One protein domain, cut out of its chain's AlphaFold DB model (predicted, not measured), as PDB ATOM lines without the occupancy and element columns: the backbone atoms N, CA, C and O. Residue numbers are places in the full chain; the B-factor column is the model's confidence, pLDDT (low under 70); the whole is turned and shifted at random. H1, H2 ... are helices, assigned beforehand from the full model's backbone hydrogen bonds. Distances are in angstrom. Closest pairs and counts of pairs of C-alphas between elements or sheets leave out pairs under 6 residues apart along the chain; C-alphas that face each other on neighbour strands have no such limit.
ATOM      1  N   PRO A 145     117.991 213.546 174.342       92.75
ATOM      2  CA  PRO A 145     118.842 213.855 175.494       92.75
ATOM      3  C   PRO A 145     120.348 213.852 175.174       92.75
ATOM      4  O   PRO A 145     121.134 214.528 175.835       92.75
ATOM      5  N   GLU A 146     120.776 213.086 174.170       92.69
ATOM      6  CA  GLU A 146     122.161 213.053 173.688       92.69
ATOM      7  C   GLU A 146     122.551 214.368 173.011       92.69
ATOM      8  O   GLU A 146     123.663 214.856 173.218       92.69
ATOM      9  N   MET A 147     121.631 214.970 172.250       92.62
ATOM     10  CA  MET A 147     121.847 216.284 171.651       92.62
ATOM     11  C   MET A 147     121.965 217.362 172.730       92.62
ATOM     12  O   MET A 147     122.856 218.203 172.651       92.62
ATOM     13  N   ASP A 148     121.144 217.302 173.782       91.69
ATOM     14  CA  ASP A 148     121.242 218.237 174.911       91.69
ATOM     15  C   ASP A 148     122.609 218.145 175.606       91.69
ATOM     16  O   ASP A 148     123.220 219.169 175.914       91.69
ATOM     17  N   LYS A 149     123.137 216.929 175.805       94.44
ATOM     18  CA  LYS A 149     124.490 216.724 176.356       94.44
ATOM     19  C   LYS A 149     125.570 217.310 175.451       94.44
ATOM     20  O   LYS A 149     126.446 218.008 175.951       94.44
ATOM     21  N   MET A 150     125.488 217.068 174.143       92.81
ATOM     22  CA  MET A 150     126.430 217.628 173.168       92.81
ATOM     23  C   MET A 150     126.384 219.162 173.173       92.81
ATOM     24  O   MET A 150     127.424 219.820 173.179       92.81
ATOM     25  N   ILE A 151     125.185 219.749 173.230       93.25
ATOM     26  CA  ILE A 151     125.009 221.200 173.336       93.25
ATOM     27  C   ILE A 151     125.629 221.716 174.642       93.25
ATOM     28  O   ILE A 151     126.377 222.693 174.611       93.25
ATOM     29  N   LEU A 152     125.376 221.063 175.780       92.94
ATOM     30  CA  LEU A 152     125.964 221.446 177.068       92.94
ATOM     31  C   LEU A 152     127.492 221.353 177.063       92.94
ATOM     32  O   LEU A 152     128.153 222.241 177.596       92.94
ATOM     33  N   GLU A 153     128.065 220.331 176.433       95.00
ATOM     34  CA  GLU A 153     129.514 220.196 176.273       95.00
ATOM     35  C   GLU A 153     130.100 221.368 175.472       95.00
ATOM     36  O   GLU A 153     131.087 221.981 175.889       95.00
ATOM     37  N   VAL A 154     129.439 221.765 174.378       94.44
ATOM     38  CA  VAL A 154     129.826 222.948 173.590       94.44
ATOM     39  C   VAL A 154     129.705 224.230 174.417       94.44
ATOM     40  O   VAL A 154     130.619 225.059 174.388       94.44
ATOM     41  N   LEU A 155     128.637 224.394 175.202       93.50
ATOM     42  CA  LEU A 155     128.454 225.553 176.088       93.50
ATOM     43  C   LEU A 155     129.492 225.595 177.221       93.50
ATOM     44  O   LEU A 155     129.918 226.666 177.646       93.50
ATOM     45  N   MET A 156     129.949 224.441 177.701       91.88
ATOM     46  CA  MET A 156     131.021 224.360 178.694       91.88
ATOM     47  C   MET A 156     132.421 224.386 178.067       91.88
ATOM     48  O   MET A 156     133.418 224.446 178.796       91.88
ATOM     49  N   SER A 157     132.539 224.382 176.740       95.06
ATOM     50  CA  SER A 157     133.834 224.441 176.070       95.06
ATOM     51  C   SER A 157     134.591 225.726 176.423       95.06
ATOM     52  O   SER A 157     134.015 226.791 176.669       95.06
ATOM     53  N   SER A 158     135.920 225.649 176.442       93.38
ATOM     54  CA  SER A 158     136.779 226.813 176.698       93.38
ATOM     55  C   SER A 158     136.550 227.942 175.685       93.38
ATOM     56  O   SER A 158     136.639 229.117 176.037       93.38
ATOM     57  N   GLN A 159     136.203 227.595 174.443       93.38
ATOM     58  CA  GLN A 159     135.924 228.554 173.376       93.38
ATOM     59  C   GLN A 159     134.624 229.320 173.632       93.38
ATOM     60  O   GLN A 159     134.617 230.547 173.529       93.38
ATOM     61  N   TYR A 160     133.558 228.630 174.050       93.81
ATOM     62  CA  TYR A 160     132.317 229.306 174.424       93.81
ATOM     63  C   TYR A 160     132.505 230.171 175.675       93.81
ATOM     64  O   TYR A 160     132.057 231.315 175.697       93.81
ATOM     65  N   ARG A 161     133.264 229.705 176.678       93.25
ATOM     66  CA  ARG A 161     133.584 230.518 177.869       93.25
ATOM     67  C   ARG A 161     134.299 231.825 177.529       93.25
ATOM     68  O   ARG A 161     133.968 232.845 178.123       93.25
ATOM     69  N   LYS A 162     135.240 231.825 176.576       95.06
ATOM     70  CA  LYS A 162     135.887 233.066 176.104       95.06
ATOM     71  C   LYS A 162     134.867 234.027 175.503       95.06
ATOM     72  O   LYS A 162     134.873 235.201 175.855       95.06
ATOM     73  N   GLN A 163     133.963 233.525 174.660       93.88
ATOM     74  CA  GLN A 163     132.895 234.344 174.088       93.88
ATOM     75  C   GLN A 163     131.978 234.914 175.178       93.88
ATOM     76  O   GLN A 163     131.643 236.093 175.142       93.88
ATOM     77  N   VAL A 164     131.625 234.104 176.181       93.56
ATOM     78  CA  VAL A 164     130.843 234.553 177.341       93.56
ATOM     79  C   VAL A 164     131.586 235.632 178.125       93.56
ATOM     80  O   VAL A 164     130.976 236.635 178.478       93.56
ATOM     81  N   MET A 165     132.895 235.486 178.359       92.88
ATOM     82  CA  MET A 165     133.698 236.521 179.021       92.88
ATOM     83  C   MET A 165     133.695 237.832 178.231       92.88
ATOM     84  O   MET A 165     133.507 238.886 178.833       92.88
ATOM     85  N   THR A 166     133.833 237.781 176.904       95.19
ATOM     86  CA  THR A 166     133.744 238.972 176.046       95.19
ATOM     87  C   THR A 166     132.367 239.627 176.148       95.19
ATOM     88  O   THR A 166     132.281 240.818 176.430       95.19
ATOM     89  N   ILE A 167     131.285 238.848 176.028       94.75
ATOM     90  CA  ILE A 167     129.910 239.353 176.181       94.75
ATOM     91  C   ILE A 167     129.715 239.981 177.567       94.75
ATOM     92  O   ILE A 167     129.067 241.019 177.697       94.75
ATOM     93  N   MET A 168     130.289 239.387 178.615       91.81
ATOM     94  CA  MET A 168     130.197 239.905 179.979       91.81
ATOM     95  C   MET A 168     130.973 241.222 180.137       91.81
ATOM     96  O   MET A 168     130.464 242.153 180.758       91.81
ATOM     97  N   GLN A 169     132.154 241.347 179.525       91.25
ATOM     98  CA  GLN A 169     132.936 242.591 179.492       91.25
ATOM     99  C   GLN A 169     132.222 243.707 178.712       91.25
ATOM    100  O   GLN A 169     132.199 244.862 179.151       91.25
ATOM    101  N   GLU A 170     131.597 243.370 177.584       92.69
ATOM    102  CA  GLU A 170     130.771 244.293 176.799       92.69
ATOM    103  C   GLU A 170     129.530 244.727 177.586       92.69
ATOM    104  O   GLU A 170     129.218 245.918 177.655       92.69
ATOM    105  N   SER A 171     128.875 243.786 178.269       91.81
ATOM    106  CA  SER A 171     127.717 244.057 179.129       91.81
ATOM    107  C   SER A 171     128.092 244.957 180.308       91.81
ATOM    108  O   SER A 171     127.402 245.938 180.569       91.81
ATOM    109  N   MET A 172     129.238 244.720 180.958       87.19
ATOM    110  CA  MET A 172     129.802 245.612 181.985       87.19
ATOM    111  C   MET A 172     130.196 246.988 181.445       87.19
ATOM    112  O   MET A 172     130.304 247.963 182.195       87.19
ATOM    113  N   SER A 173     130.421 247.089 180.140       85.88
ATOM    114  CA  SER A 173     130.693 248.356 179.474       85.88
ATOM    115  C   SER A 173     129.431 249.119 179.087       85.88
ATOM    116  O   SER A 173     129.512 250.322 178.831       85.88
ATOM    117  N   ASN A 174     128.267 248.466 179.125       93.50
ATOM    118  CA  ASN A 174     126.988 249.100 178.864       93.50
ATOM    119  C   ASN A 174     126.655 250.121 179.973       93.50
ATOM    120  O   ASN A 174     126.586 249.750 181.150       93.50
ATOM    121  N   PRO A 175     126.417 251.402 179.630       89.56
ATOM    122  CA  PRO A 175     126.082 252.441 180.601       89.56
ATOM    123  C   PRO A 175     124.892 252.103 181.505       89.56
ATOM    124  O   PRO A 175     124.932 252.445 182.684       89.56
ATOM    125  N   LEU A 176     123.870 251.404 180.996       89.00
ATOM    126  CA  LEU A 176     122.714 251.001 181.805       89.00
ATOM    127  C   LEU A 176     123.125 250.022 182.908       89.00
ATOM    128  O   LEU A 176     122.804 250.231 184.074       89.00
ATOM    129  N   PHE A 177     123.925 249.018 182.552       91.00
ATOM    130  CA  PHE A 177     124.414 248.024 183.501       91.00
ATOM    131  C   PHE A 177     125.373 248.638 184.531       91.00
ATOM    132  O   PHE A 177     125.316 248.311 185.714       91.00
ATOM    133  N   ARG A 178     126.217 249.592 184.113       85.62
ATOM    134  CA  ARG A 178     127.089 250.343 185.033       85.62
ATOM    135  C   ARG A 178     126.290 251.151 186.047       85.62
ATOM    136  O   ARG A 178     126.652 251.159 187.219       85.62
ATOM    137  N   VAL A 179     125.231 251.835 185.613       92.06
ATOM    138  CA  VAL A 179     124.366 252.608 186.518       92.06
ATOM    139  C   VAL A 179     123.693 251.688 187.533       92.06
ATOM    140  O   VAL A 179     123.674 252.015 188.716       92.06
ATOM    141  N   GLU A 180     123.211 250.529 187.096       89.12
ATOM    142  CA  GLU A 180     122.550 249.558 187.970       89.12
ATOM    143  C   GLU A 180     123.519 248.924 188.978       89.12
ATOM    144  O   GLU A 180     123.217 248.869 190.169       89.12
ATOM    145  N   ILE A 181     124.738 248.568 188.552       87.88
ATOM    146  CA  ILE A 181     125.806 248.140 189.471       87.88
ATOM    147  C   ILE A 181     126.152 249.246 190.469       87.88
ATOM    148  O   ILE A 181     126.305 248.973 191.657       87.88
ATOM    149  N   LEU A 182     126.283 250.496 190.019       87.00
ATOM    150  CA  LEU A 182     126.594 251.616 190.909       87.00
ATOM    151  C   LEU A 182     125.463 251.892 191.909       87.00
ATOM    152  O   LEU A 182     125.750 252.270 193.043       87.00
ATOM    153  N   ASP A 183     124.202 251.711 191.521       90.75
ATOM    154  CA  ASP A 183     123.057 251.831 192.430       90.75
ATOM    155  C   ASP A 183     123.028 250.695 193.464       90.75
ATOM    156  O   ASP A 183     122.862 250.948 194.659       90.75
ATOM    157  N   LEU A 184     123.292 249.456 193.036       88.56
ATOM    158  CA  LEU A 184     123.437 248.307 193.936       88.56
ATOM    159  C   LEU A 184     124.595 248.495 194.924       88.56
ATOM    160  O   LEU A 184     124.417 248.276 196.120       88.56
ATOM    161  N   LEU A 185     125.754 248.973 194.458       87.88
ATOM    162  CA  LEU A 185     126.899 249.276 195.322       87.88
ATOM    163  C   LEU A 185     126.567 250.376 196.335       87.88
ATOM    164  O   LEU A 185     126.928 250.263 197.505       87.88
ATOM    165  N   LYS A 186     125.846 251.426 195.924       89.81
ATOM    166  CA  LYS A 186     125.387 252.478 196.844       89.81
ATOM    167  C   LYS A 186     124.444 251.928 197.911       89.81
ATOM    168  O   LYS A 186     124.593 252.305 199.070       89.81
ATOM    169  N   LYS A 187     123.502 251.055 197.543       91.69
ATOM    170  CA  LYS A 187     122.581 250.406 198.492       91.69
ATOM    171  C   LYS A 187     123.322 249.504 199.475       91.69
ATOM    172  O   LYS A 187     123.151 249.685 200.674       91.69
ATOM    173  N   ALA A 188     124.212 248.638 198.990       89.00
ATOM    174  CA  ALA A 188     125.018 247.761 199.841       89.00
ATOM    175  C   ALA A 188     125.887 248.557 200.832       89.00
ATOM    176  O   ALA A 188     125.913 248.260 202.023       89.00
ATOM    177  N   VAL A 189     126.537 249.633 200.374       88.81
ATOM    178  CA  VAL A 189     127.318 250.522 201.251       88.81
ATOM    179  C   VAL A 189     126.422 251.246 202.259       88.81
ATOM    180  O   VAL A 189     126.811 251.406 203.411       88.81
ATOM    181  N   GLN A 190     125.219 251.678 201.873       84.06
ATOM    182  CA  GLN A 190     124.268 252.286 202.809       84.06
ATOM    183  C   GLN A 190     123.745 251.294 203.852       84.06
ATOM    184  O   GLN A 190     123.494 251.708 204.979       84.06
ATOM    185  N   GLU A 191     123.572 250.020 203.506       82.62
ATOM    186  CA  GLU A 191     123.168 248.964 204.440       82.62
ATOM    187  C   GLU A 191     124.292 248.632 205.431       82.62
ATOM    188  O   GLU A 191     124.055 248.652 206.638       82.62
ATOM    189  N   GLU A 192     125.529 248.465 204.956       75.25
ATOM    190  CA  GLU A 192     126.714 248.254 205.805       75.25
ATOM    191  C   GLU A 192     126.988 249.452 206.730       75.25
ATOM    192  O   GLU A 192     127.241 249.293 207.923       75.25
ATOM    193  N   LEU A 193     126.859 250.684 206.224       70.19
ATOM    194  CA  LEU A 193     127.015 251.897 207.038       70.19
ATOM    195  C   LEU A 193     125.850 252.123 208.016       70.19
ATOM    196  O   LEU A 193     125.988 252.911 208.953       70.19
ATOM    197  N   ARG A 194     124.709 251.450 207.825       63.31
ATOM    198  CA  ARG A 194     123.585 251.454 208.775       63.31
ATOM    199  C   ARG A 194     123.740 250.408 209.880       63.31
ATOM    200  O   ARG A 194     123.043 250.521 210.888       63.31
TER     201      ARG A 194
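This is residues 145 to 194 of the 240 residues of the protein "Spore gernimation protein" of Paenibacillus sp. UniB2 (UniProt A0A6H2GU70). Three helices follow one another end to end in an open, bowed chain with a corner at each joint: H2 makes the middle, and H1 and H3 lead away from its two ends. The ends of the printed part lie far from each other, and the helices meet near their ends without packing side by side. The printed part has 50 residues with three named helices, in the order H1, H2, H3, and no named strand; the class is all helix. The whole is extended, with a radius of gyration of the C-alphas of 17.3 A, and spans 52 by 22 by 15 A.

H1 covers residues 145 to 156, beginning with C-alpha 145 at (118.842, 213.855, 175.494), and is 16.4 A long from first to last C-alpha. H2 covers residues 158 to 173, is 22.6 A long and has its first C-alpha at (136.779, 226.813, 176.698). H3, residues 175 to 194, is the longest helix at 28.3 A, and its last C-alpha is at (123.585, 251.454, 208.775).

H1 and H2 are close but not clearly touching; their closest C-alphas, those of Val 154 and Tyr 160, are 6.9 A apart. They run the same way at a steep tilt of 59 degrees. H2 and H3 are also close but not clearly touching, the closest C-alphas being those of Met 172 and Arg 178 at 6.2 A. Their lines are about perpendicular, at 77 degrees. H1 and H3 are apart. In H1, H2 and H3 every O i to N i+4 pair is within hydrogen-bond range.

The two C-alphas farthest apart, those of Glu 146 and Arg 194, are 52.0 A apart. The printed part has no cut, and the links H1 to H2 and H2 to H3 are tight, with one residue in each. The mean pLDDT of the printed part is 90.0, and residue 194 is under 70.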